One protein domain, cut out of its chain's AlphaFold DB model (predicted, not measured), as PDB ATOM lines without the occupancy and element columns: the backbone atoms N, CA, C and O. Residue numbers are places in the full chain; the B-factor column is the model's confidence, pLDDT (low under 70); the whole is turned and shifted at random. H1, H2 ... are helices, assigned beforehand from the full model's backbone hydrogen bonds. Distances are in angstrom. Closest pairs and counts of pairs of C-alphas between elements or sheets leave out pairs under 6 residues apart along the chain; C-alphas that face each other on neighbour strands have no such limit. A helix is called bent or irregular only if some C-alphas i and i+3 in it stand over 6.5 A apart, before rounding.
ATOM      1  N   GLY A  76      28.715  -3.976  32.125       90.31
ATOM      2  CA  GLY A  76      28.204  -4.725  33.278       90.31
ATOM      3  C   GLY A  76      29.232  -5.627  33.968       90.31
ATOM      4  O   GLY A  76      28.948  -6.217  35.014       90.31
ATOM      5  N   PHE A  77      30.441  -5.757  33.415       92.88
ATOM      6  CA  PHE A  77      31.484  -6.594  34.006       92.88
ATOM      7  C   PHE A  77      31.875  -6.109  35.401       92.88
ATOM      8  O   PHE A  77      31.993  -6.900  36.341       92.88
ATOM      9  N   LEU A  78      32.057  -4.794  35.542       94.69
ATOM     10  CA  LEU A  78      32.490  -4.219  36.805       94.69
ATOM     11  C   LEU A  78      31.387  -4.295  37.867       94.69
ATOM     12  O   LEU A  78      31.709  -4.473  39.038       94.69
ATOM     13  N   ASP A  79      30.111  -4.284  37.469       94.25
ATOM     14  CA  ASP A  79      28.993  -4.526  38.385       94.25
ATOM     15  C   ASP A  79      29.128  -5.885  39.089       94.25
ATOM     16  O   ASP A  79      28.974  -5.974  40.310       94.25
ATOM     17  N   GLN A  80      29.500  -6.935  38.345       93.88
ATOM     18  CA  GLN A  80      29.675  -8.276  38.915       93.88
ATOM     19  C   GLN A  80      30.880  -8.342  39.855       93.88
ATOM     20  O   GLN A  80      30.806  -8.966  40.913       93.88
ATOM     21  N   VAL A  81      31.985  -7.677  39.501       95.12
ATOM     22  CA  VAL A  81      33.180  -7.592  40.360       95.12
ATOM     23  C   VAL A  81      32.840  -6.904  41.682       95.12
ATOM     24  O   VAL A  81      33.198  -7.410  42.745       95.12
ATOM     25  N   ILE A  82      32.109  -5.787  41.638       95.38
ATOM     26  CA  ILE A  82      31.679  -5.062  42.839       95.38
ATOM     27  C   ILE A  82      30.691  -5.890  43.665       95.38
ATOM     28  O   ILE A  82      30.815  -5.946  44.890       95.38
ATOM     29  N   PHE A  83      29.752  -6.589  43.025       94.12
ATOM     30  CA  PHE A  83      28.847  -7.494  43.728       94.12
ATOM     31  C   PHE A  83      29.596  -8.636  44.433       94.12
ATOM     32  O   PHE A  83      29.336  -8.887  45.611       94.12
ATOM     33  N   GLY A  84      30.556  -9.276  43.758       93.31
ATOM     34  CA  GLY A  84      31.380 -10.348  44.324       93.31
ATOM     35  C   GLY A  84      32.302  -9.877  45.452       93.31
ATOM     36  O   GLY A  84      32.514 -10.606  46.416       93.31
ATOM     37  N   LEU A  85      32.799  -8.637  45.389       94.06
ATOM     38  CA  LEU A  85      33.527  -7.996  46.490       94.06
ATOM     39  C   LEU A  85      32.660  -7.828  47.739       94.06
ATOM     40  O   LEU A  85      33.121  -8.075  48.854       94.06
ATOM     41  N   ALA A  86      31.416  -7.390  47.553       92.12
ATOM     42  CA  ALA A  86      30.494  -7.143  48.652       92.12
ATOM     43  C   ALA A  86      29.836  -8.431  49.188       92.12
ATOM     44  O   ALA A  86      29.405  -8.457  50.339       92.12
ATOM     45  N   ASN A  87      29.805  -9.500  48.381       92.38
ATOM     46  CA  ASN A  87      29.245 -10.813  48.717       92.38
ATOM     47  C   ASN A  87      30.226 -11.934  48.305       92.38
ATOM     48  O   ASN A  87      29.999 -12.617  47.301       92.38
ATOM     49  N   PRO A  88      31.340 -12.130  49.042       91.38
ATOM     50  CA  PRO A  88      32.406 -13.054  48.639       91.38
ATOM     51  C   PRO A  88      31.968 -14.514  48.478       91.38
ATOM     52  O   PRO A  88      32.570 -15.255  47.703       91.38
ATOM     53  N   ASP A  89      30.926 -14.929  49.195       91.00
ATOM     54  CA  ASP A  89      30.298 -16.251  49.123       91.00
ATOM     55  C   ASP A  89      29.484 -16.472  47.838       91.00
ATOM     56  O   ASP A  89      29.273 -17.614  47.434       91.00
ATOM     57  N   MET A  90      29.073 -15.390  47.175       89.44
ATOM     58  CA  MET A  90      28.311 -15.397  45.920       89.44
ATOM     59  C   MET A  90      29.153 -14.934  44.721       89.44
ATOM     60  O   MET A  90      28.627 -14.709  43.631       89.44
ATOM     61  N   CYS A  91      30.466 -14.773  44.900       91.19
ATOM     62  CA  CYS A  91      31.357 -14.322  43.841       91.19
ATOM     63  C   CYS A  91      31.514 -15.402  42.761       91.19
ATOM     64  O   CYS A  91      31.944 -16.523  43.039       91.19
ATOM     65  N   HIS A  92      31.242 -15.047  41.503       88.56
ATOM     66  CA  HIS A  92      31.446 -15.966  40.388       88.56
ATOM     67  C   HIS A  92      32.944 -16.337  40.254       88.56
ATOM     68  O   HIS A  92      33.795 -15.439  40.270       88.56
ATOM     69  N   PRO A  93      33.308 -17.626  40.072       88.62
ATOM     70  CA  PRO A  93      34.712 -18.052  40.031       88.62
ATOM     71  C   PRO A  93      35.550 -17.343  38.960       88.62
ATOM     72  O   PRO A  93      36.722 -17.056  39.176       88.62
ATOM     73  N   GLY A  94      34.936 -17.011  37.820       88.06
ATOM     74  CA  GLY A  94      35.602 -16.336  36.698       88.06
ATOM     75  C   GLY A  94      36.034 -14.885  36.954       88.06
ATOM     76  O   GLY A  94      36.744 -14.330  36.126       88.06
ATOM     77  N   ILE A  95      35.612 -14.273  38.063       91.31
ATOM     78  CA  ILE A  95      35.996 -12.901  38.448       91.31
ATOM     79  C   ILE A  95      36.643 -12.838  39.837       91.31
ATOM     80  O   ILE A  95      37.011 -11.760  40.304       91.31
ATOM     81  N   GLN A  96      36.774 -13.979  40.517       92.19
ATOM     82  CA  GLN A  96      37.228 -14.035  41.903       92.19
ATOM     83  C   GLN A  96      38.666 -13.529  42.059       92.19
ATOM     84  O   GLN A  96      38.985 -12.841  43.027       92.19
ATOM     85  N   ASP A  97      39.528 -13.823  41.089       92.19
ATOM     86  CA  ASP A  97      40.915 -13.365  41.075       92.19
ATOM     87  C   ASP A  97      41.032 -11.847  40.856       92.19
ATOM     88  O   ASP A  97      41.992 -11.233  41.309       92.19
ATOM     89  N   ILE A  98      40.053 -11.226  40.192       94.06
ATOM     90  CA  ILE A  98      39.951  -9.768  40.049       94.06
ATOM     91  C   ILE A  98      39.436  -9.159  41.345       94.06
ATOM     92  O   ILE A  98      40.045  -8.227  41.852       94.06
ATOM     93  N   ALA A  99      38.361  -9.709  41.915       93.25
ATOM     94  CA  ALA A  99      37.797  -9.237  43.177       93.25
ATOM     95  C   ALA A  99      38.821  -9.280  44.332       93.25
ATOM     96  O   ALA A  99      38.762  -8.474  45.253       93.25
ATOM     97  N   GLN A 100      39.795 -10.189  44.293       92.06
ATOM     98  CA  GLN A 100      40.855 -10.267  45.304       92.06
ATOM     99  C   GLN A 100      42.026  -9.295  45.060       92.06
ATOM    100  O   GLN A 100      42.808  -9.044  45.981       92.06
ATOM    101  N   ASP A 101      42.141  -8.715  43.864       93.69
ATOM    102  CA  ASP A 101      43.199  -7.779  43.486       93.69
ATOM    103  C   ASP A 101      42.727  -6.325  43.649       93.69
ATOM    104  O   ASP A 101      42.104  -5.725  42.772       93.69
ATOM    105  N   ARG A 102      43.035  -5.742  44.813       93.88
ATOM    106  CA  ARG A 102      42.604  -4.382  45.177       93.88
ATOM    107  C   ARG A 102      43.104  -3.320  44.200       93.88
ATOM    108  O   ARG A 102      42.366  -2.386  43.898       93.88
ATOM    109  N   GLU A 103      44.349  -3.436  43.744       94.19
ATOM    110  CA  GLU A 103      44.950  -2.444  42.848       94.19
ATOM    111  C   GLU A 103      44.282  -2.496  41.479       94.19
ATOM    112  O   GLU A 103      43.911  -1.454  40.930       94.19
ATOM    113  N   LEU A 104      44.045  -3.706  40.969       94.69
ATOM    114  CA  LEU A 104      43.316  -3.887  39.726       94.69
ATOM    115  C   LEU A 104      41.880  -3.371  39.832       94.69
ATOM    116  O   LEU A 104      41.455  -2.620  38.961       94.69
ATOM    117  N   VAL A 105      41.136  -3.703  40.890       95.81
ATOM    118  CA  VAL A 105      39.753  -3.217  41.074       95.81
ATOM    119  C   VAL A 105      39.694  -1.689  41.035       95.81
ATOM    120  O   VAL A 105      38.864  -1.120  40.324       95.81
ATOM    121  N   VAL A 106      40.594  -1.012  41.753       95.50
ATOM    122  CA  VAL A 106      40.663   0.457  41.754       95.50
ATOM    123  C   VAL A 106      41.002   0.990  40.361       95.50
ATOM    124  O   VAL A 106      40.366   1.939  39.897       95.50
ATOM    125  N   LEU A 107      41.957   0.371  39.661       95.56
ATOM    126  CA  LEU A 107      42.295   0.737  38.286       95.56
ATOM    127  C   LEU A 107      41.083   0.602  37.351       95.56
ATOM    128  O   LEU A 107      40.803   1.525  36.582       95.56
ATOM    129  N   LEU A 108      40.344  -0.506  37.438       95.69
ATOM    130  CA  LEU A 108      39.154  -0.754  36.624       95.69
ATOM    131  C   LEU A 108      38.050   0.268  36.912       95.69
ATOM    132  O   LEU A 108      37.479   0.805  35.969       95.69
ATOM    133  N   LEU A 109      37.806   0.625  38.177       94.62
ATOM    134  CA  LEU A 109      36.848   1.676  38.553       94.62
ATOM    135  C   LEU A 109      37.200   3.037  37.948       94.62
ATOM    136  O   LEU A 109      36.330   3.721  37.404       94.62
ATOM    137  N   VAL A 110      38.477   3.428  37.984       94.25
ATOM    138  CA  VAL A 110      38.938   4.686  37.376       94.25
ATOM    139  C   VAL A 110      38.774   4.665  35.855       94.25
ATOM    140  O   VAL A 110      38.385   5.674  35.263       94.25
ATOM    141  N   ARG A 111      39.058   3.536  35.197       94.38
ATOM    142  CA  ARG A 111      38.877   3.405  33.741       94.38
ATOM    143  C   ARG A 111      37.401   3.389  33.351       94.38
ATOM    144  O   ARG A 111      37.014   4.105  32.431       94.38
ATOM    145  N   HIS A 112      36.567   2.687  34.111       93.00
ATOM    146  CA  HIS A 112      35.120   2.658  33.926       93.00
ATOM    147  C   HIS A 112      34.499   4.053  34.110       93.00
ATOM    148  O   HIS A 112      33.666   4.468  33.308       93.00
ATOM    149  N   LEU A 113      34.974   4.847  35.080       91.56
ATOM    150  CA  LEU A 113      34.611   6.263  35.202       91.56
ATOM    151  C   LEU A 113      34.899   7.051  33.916       91.56
ATOM    152  O   LEU A 113      34.048   7.807  33.458       91.56
ATOM    153  N   LYS A 114      36.085   6.873  33.329       89.62
ATOM    154  CA  LYS A 114      36.480   7.588  32.107       89.62
ATOM    155  C   LYS A 114      35.679   7.164  30.877       89.62
ATOM    156  O   LYS A 114      35.460   8.001  30.006       89.62
ATOM    157  N   LYS A 115      35.284   5.891  30.790       90.62
ATOM    158  CA  LYS A 115      34.627   5.323  29.603       90.62
ATOM    159  C   LYS A 115      33.102   5.400  29.659       90.62
ATOM    160  O   LYS A 115      32.487   5.863  28.707       90.62
ATOM    161  N   PHE A 116      32.512   4.969  30.768       88.94
ATOM    162  CA  PHE A 116      31.061   4.806  30.924       88.94
ATOM    163  C   PHE A 116      30.441   5.837  31.858       88.94
ATOM    164  O   PHE A 116      29.224   5.957  31.935       88.94
ATOM    165  N   GLY A 117      31.277   6.620  32.542       87.12
ATOM    166  CA  GLY A 117      30.812   7.599  33.504       87.12
ATOM    167  C   GLY A 117      30.421   6.963  34.831       87.12
ATOM    168  O   GLY A 117      29.509   7.479  35.447       87.12
ATOM    169  N   GLY A 118      31.140   5.921  35.269       88.56
ATOM    170  CA  GLY A 118      31.339   5.490  36.666       88.56
ATOM    171  C   GLY A 118      30.100   5.003  37.429       88.56
ATOM    172  O   GLY A 118      28.995   5.470  37.217       88.56
ATOM    173  N   LEU A 119      30.306   4.134  38.412       91.19
ATOM    174  CA  LEU A 119      29.217   3.502  39.158       91.19
ATOM    175  C   LEU A 119      28.946   4.204  40.493       91.19
ATOM    176  O   LEU A 119      29.870   4.687  41.156       91.19
ATOM    177  N   VAL A 120      27.692   4.198  40.939       90.56
ATOM    178  CA  VAL A 120      27.363   4.415  42.353       90.56
ATOM    179  C   VAL A 120      27.650   3.128  43.109       90.56
ATOM    180  O   VAL A 120      26.977   2.120  42.927       90.56
ATOM    181  N   LEU A 121      28.671   3.170  43.960       91.50
ATOM    182  CA  LEU A 121      29.172   1.985  44.645       91.50
ATOM    183  C   LEU A 121      28.460   1.747  45.986       91.50
ATOM    184  O   LEU A 121      28.174   2.707  46.710       91.50
ATOM    185  N   PRO A 122      28.262   0.484  46.393       82.81
ATOM    186  CA  PRO A 122      27.916   0.140  47.767       82.81
ATOM    187  C   PRO A 122      29.159   0.384  48.633       82.81
ATOM    188  O   PRO A 122      30.143  -0.343  48.534       82.81
ATOM    189  N   PRO A 123      29.178   1.475  49.415       84.00
ATOM    190  CA  PRO A 123      28.269   1.577  50.553       84.00
ATOM    191  C   PRO A 123      27.236   2.710  50.474       84.00
ATOM    192  O   PRO A 123      26.572   2.964  51.483       84.00
ATOM    193  N   LEU A 124      27.090   3.398  49.338       86.56
ATOM    194  CA  LEU A 124      26.141   4.505  49.201       86.56
ATOM    195  C   LEU A 124      24.685   4.008  49.273       86.56
ATOM    196  O   LEU A 124      24.397   2.944  48.721       86.56
ATOM    197  N   PRO A 125      23.754   4.761  49.904       84.69
ATOM    198  CA  PRO A 125      22.370   4.316  50.097       84.69
ATOM    199  C   PRO A 125      21.687   3.844  48.807       84.69
ATOM    200  O   PRO A 125      21.149   2.745  48.769       84.69
ATOM    201  N   ALA A 126      21.821   4.612  47.719       80.50
ATOM    202  CA  ALA A 126      21.214   4.291  46.426       80.50
ATOM    203  C   ALA A 126      21.679   2.949  45.819       80.50
ATOM    204  O   ALA A 126      20.929   2.331  45.073       80.50
ATOM    205  N   ALA A 127      22.897   2.494  46.131       86.44
ATOM    206  CA  ALA A 127      23.425   1.213  45.658       86.44
ATOM    207  C   ALA A 127      23.211   0.072  46.659       86.44
ATOM    208  O   ALA A 127      23.134  -1.088  46.260       86.44
ATOM    209  N   ARG A 128      23.107   0.387  47.955       88.00
ATOM    210  CA  ARG A 128      22.948  -0.609  49.019       88.00
ATOM    211  C   ARG A 128      21.612  -1.338  48.917       88.00
ATOM    212  O   ARG A 128      21.606  -2.562  48.923       88.00
ATOM    213  N   ASP A 129      20.519  -0.599  48.747       87.38
ATOM    214  CA  ASP A 129      19.181  -1.196  48.663       87.38
ATOM    215  C   ASP A 129      19.055  -2.110  47.432       87.38
ATOM    216  O   ASP A 129      18.499  -3.207  47.509       87.38
ATOM    217  N   LEU A 130      19.646  -1.690  46.304       87.81
ATOM    218  CA  LEU A 130      19.728  -2.498  45.086       87.81
ATOM    219  C   LEU A 130      20.544  -3.772  45.309       87.81
ATOM    220  O   LEU A 130      20.121  -4.850  44.894       87.81
ATOM    221  N   GLN A 131      21.689  -3.665  45.983       90.19
ATOM    222  CA  GLN A 131      22.534  -4.814  46.289       90.19
ATOM    223  C   GLN A 131      21.812  -5.824  47.191       90.19
ATOM    224  O   GLN A 131      21.864  -7.025  46.924       90.19
ATOM    225  N   ASP A 132      21.135  -5.358  48.241       90.88
ATOM    226  CA  ASP A 132      20.430  -6.229  49.185       90.88
ATOM    227  C   ASP A 132      19.252  -6.952  48.517       90.88
ATOM    228  O   ASP A 132      19.047  -8.147  48.748       90.88
ATOM    229  N   ALA A 133      18.514  -6.262  47.642       90.19
ATOM    230  CA  ALA A 133      17.469  -6.876  46.830       90.19
ATOM    231  C   ALA A 133      18.050  -7.914  45.857       90.19
ATOM    232  O   ALA A 133      17.570  -9.046  45.790       90.19
ATOM    233  N   HIS A 134      19.124  -7.560  45.146       92.19
ATOM    234  CA  HIS A 134      19.757  -8.445  44.173       92.19
ATOM    235  C   HIS A 134      20.326  -9.713  44.819       92.19
ATOM    236  O   HIS A 134      20.155 -10.814  44.295       92.19
ATOM    237  N   ARG A 135      20.922  -9.593  46.011       92.06
ATOM    238  CA  ARG A 135      21.409 -10.734  46.794       92.06
ATOM    239  C   ARG A 135      20.308 -11.766  47.063       92.06
ATOM    240  O   ARG A 135      20.576 -12.966  47.012       92.06
ATOM    241  N   GLN A 136      19.079 -11.329  47.342       92.62
ATOM    242  CA  GLN A 136      17.951 -12.241  47.561       92.62
ATOM    243  C   GLN A 136      17.575 -12.989  46.278       92.62
ATOM    244  O   GLN A 136      17.326 -14.195  46.321       92.62
ATOM    245  N   THR A 137      17.585 -12.297  45.136       92.06
ATOM    246  CA  THR A 137      17.348 -12.903  43.820       92.06
ATOM    247  C   THR A 137      18.410 -13.949  43.487       92.06
ATOM    248  O   THR A 137      18.062 -15.090  43.197       92.06
ATOM    249  N   VAL A 138      19.695 -13.602  43.621       90.88
ATOM    250  CA  VAL A 138      20.820 -14.518  43.363       90.88
ATOM    251  C   VAL A 138      20.731 -15.761  44.246       90.88
ATOM    252  O   VAL A 138      20.848 -16.880  43.748       90.88
ATOM    253  N   ALA A 139      20.451 -15.597  45.542       91.31
ATOM    254  CA  ALA A 139      20.290 -16.728  46.453       91.31
ATOM    255  C   ALA A 139      19.139 -17.661  46.030       91.31
ATOM    256  O   ALA A 139      19.277 -18.885  46.098       91.31
ATOM    257  N   ALA A 140      18.019 -17.101  45.562       91.38
ATOM    258  CA  ALA A 140      16.882 -17.875  45.073       91.38
ATOM    259  C   ALA A 140      17.191 -18.613  43.759       91.38
ATOM    260  O   ALA A 140      16.766 -19.758  43.588       91.38
ATOM    261  N   ASP A 141      17.939 -17.991  42.845       91.25
ATOM    262  CA  ASP A 141      18.363 -18.616  41.589       91.25
ATOM    263  C   ASP A 141      19.351 -19.758  41.830       91.25
ATOM    264  O   ASP A 141      19.145 -20.858  41.313       91.25
ATOM    265  N   MET A 142      20.347 -19.549  42.695       88.12
ATOM    266  CA  MET A 142      21.300 -20.590  43.087       88.12
ATOM    267  C   MET A 142      20.600 -21.778  43.754       88.12
ATOM    268  O   MET A 142      20.876 -22.927  43.410       88.12
ATOM    269  N   ALA A 143      19.655 -21.523  44.667       91.25
ATOM    270  CA  ALA A 143      18.877 -22.578  45.319       91.25
ATOM    271  C   ALA A 143      18.014 -23.380  44.329       91.25
ATOM    272  O   ALA A 143      17.756 -24.564  44.544       91.25
ATOM    273  N   ALA A 144      17.586 -22.747  43.236       92.19
ATOM    274  CA  ALA A 144      16.826 -23.381  42.168       92.19
ATOM    275  C   ALA A 144      17.700 -23.997  41.057       92.19
ATOM    276  O   ALA A 144      17.150 -24.535  40.095       92.19
ATOM    277  N   GLY A 145      19.033 -23.908  41.155       89.31
ATOM    278  CA  GLY A 145      19.959 -24.386  40.124       89.31
ATOM    279  C   GLY A 145      19.889 -23.603  38.808       89.31
ATOM    280  O   GLY A 145      20.211 -24.157  37.757       89.31
ATOM    281  N   ARG A 146      19.432 -22.345  38.844       91.00
ATOM    282  CA  ARG A 146      19.401 -21.441  37.686       91.00
ATOM    283  C   ARG A 146      20.677 -20.612  37.606       91.00
ATOM    284  O   ARG A 146      21.375 -20.422  38.599       91.00
ATOM    285  N   GLU A 147      20.948 -20.095  36.411       86.31
ATOM    286  CA  GLU A 147      21.961 -19.059  36.232       86.31
ATOM    287  C   GLU A 147      21.523 -17.789  36.984       86.31
ATOM    288  O   GLU A 147      20.396 -17.332  36.766       86.31
ATOM    289  N   PRO A 148      22.354 -17.246  37.892       87.38
ATOM    290  CA  PRO A 148      21.994 -16.055  38.648       87.38
ATOM    291  C   PRO A 148      21.800 -14.834  37.751       87.38
ATOM    292  O   PRO A 148      22.572 -14.606  36.816       87.38
ATOM    293  N   ALA A 149      20.803 -14.010  38.080       85.88
ATOM    294  CA  ALA A 149      20.674 -12.685  37.483       85.88
ATOM    295  C   ALA A 149      21.962 -11.861  37.675       85.88
ATOM    296  O   ALA A 149      22.621 -11.951  38.708       85.88
ATOM    297  N   GLN A 150      22.295 -11.026  36.689       88.31
ATOM    298  CA  GLN A 150      23.457 -10.138  36.756       88.31
ATOM    299  C   GLN A 150      23.130  -8.862  37.536       88.31
ATOM    300  O   GLN A 150      22.053  -8.283  37.370       88.31
ATOM    301  N   MET A 151      24.071  -8.411  38.369       91.38
ATOM    302  CA  MET A 151      23.951  -7.137  39.079       91.38
ATOM    303  C   MET A 151      24.095  -5.960  38.109       91.38
ATOM    304  O   MET A 151      24.869  -6.045  37.162       91.38
ATOM    305  N   HIS A 152      23.409  -4.852  38.377       91.06
ATOM    306  CA  HIS A 152      23.653  -3.597  37.674       91.06
ATOM    307  C   HIS A 152      23.595  -2.421  38.648       91.06
ATOM    308  O   HIS A 152      22.566  -2.199  39.294       91.06
ATOM    309  N   TYR A 153      24.696  -1.677  38.776       89.69
ATOM    310  CA  TYR A 153      24.726  -0.450  39.563       89.69
ATOM    311  C   TYR A 153      24.418   0.761  38.678       89.69
ATOM    312  O   TYR A 153      24.829   0.813  37.521       89.69
ATOM    313  N   PRO A 154      23.714   1.776  39.205       85.75
ATOM    314  CA  PRO A 154      23.412   2.964  38.428       85.75
ATOM    315  C   PRO A 154      24.671   3.812  38.213       85.75
ATOM    316  O   PRO A 154      25.522   3.929  39.099       85.75
ATOM    317  N   ASN A 155      24.751   4.473  37.057       83.44
ATOM    318  CA  ASN A 155      25.845   5.389  36.746       83.44
ATOM    319  C   ASN A 155      25.801   6.663  37.622       83.44
ATOM    320  O   ASN A 155      24.730   7.219  37.878       83.44
ATOM    321  N   TRP A 156      26.957   7.182  38.065       79.25
ATOM    322  CA  TRP A 156      27.015   8.285  39.046       79.25
ATOM    323  C   TRP A 156      26.408   9.589  38.531       79.25
ATOM    324  O   TRP A 156      25.842  10.358  39.308       79.25
ATOM    325  N   TYR A 157      26.501   9.857  37.227       72.50
ATOM    326  CA  TYR A 157      25.976  11.095  36.647       72.50
ATOM    327  C   TYR A 157      24.448  11.109  36.540       72.50
ATOM    328  O   TYR A 157      23.885  12.184  36.337       72.50
TER     329      TYR A 157
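AT A GLANCE: This is residues 76 to 157 of the 171 residues of an uncharacterized protein of Ophiobolus disseminans (UniProt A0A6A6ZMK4). A short helix, H1, lies in the middle, with H2 and then H3 placed round one side of it and the long helix H4 crossing it on the other side. After H4 the chain folds back, and residues 144 to 157, a stretch with no named element, run along H4 in the reverse direction. The printed part has 82 residues with four named helices, H1, H2, H3 and H4 in that order, and no named strand; its class is all helix. It is compact, with a radius of gyration of the C-alphas of 12.6 A, and the C-alphas span 38 by 27 by 18 A.

HOW THE PARTS SIT: H1, residues 77 to 86, and H2, residues 93 to 99, touch and are about perpendicular at 78 degrees; their closest C-alphas, those of Leu 85 and Ala 99, are 5.5 A apart. H2 is irregular: C-alphas 94 and 97 are 7.5 A apart. H3, residues 102 to 116, touches H1 at a steep tilt of 40 degrees, opposite ways, the closest C-alphas being those of Leu 78 and Leu 108 at 7.5 A. H2 and H3 only just touch, only at the corner by their link, with 3 pairs of C-alphas within 8 A. H3 touches H2 there with residues 104 to 105 alone; the closest C-alphas are those of Ile 98 and Val 105, 6.6 A apart, and the two lines are about perpendicular at 86 degrees. H4, residues 125 to 143, is close to H1 but not clearly touching, with the C-alphas of Phe 83 and Gln 131 closest at 7.3 A, and about perpendicular to it at 88 degrees. H4 is apart from H2 and from H3. Each O i to N i+4 pair is within hydrogen-bond range in H1 and H3, against 14 of 15 in H4 and 1 of 3 in H2, where 3 of 4 O i to N i+3 pairs are within range.

IN THESE COORDINATES: H1 begins at C-alpha 77 at (31.484, -6.594, 34.006) and is 14.7 A long from first to last C-alpha. H2 is the shortest at 9.9 A. H3 measures 20.5 A and ends at C-alpha 116 at (31.061, 4.806, 30.924). H4 measures 27.5 A and ends at C-alpha 143 at (18.877, -22.578, 45.319); it is neither bent nor irregular, but only just: C-alphas 126 and 129 are 6.3 A apart.

THE WHOLE: The two C-alphas farthest apart are those of Lys 114 and Ala 144, at 38.0 A, while those of Gly 76 and Tyr 157 are 16.3 A apart. The printed part has no cut. The link from H2 to H3 is tight, those from H1 to H2 and from H3 to H4 are short, and no link is long. The mean pLDDT of the printed part is 90.4, and no printed residue is under 70.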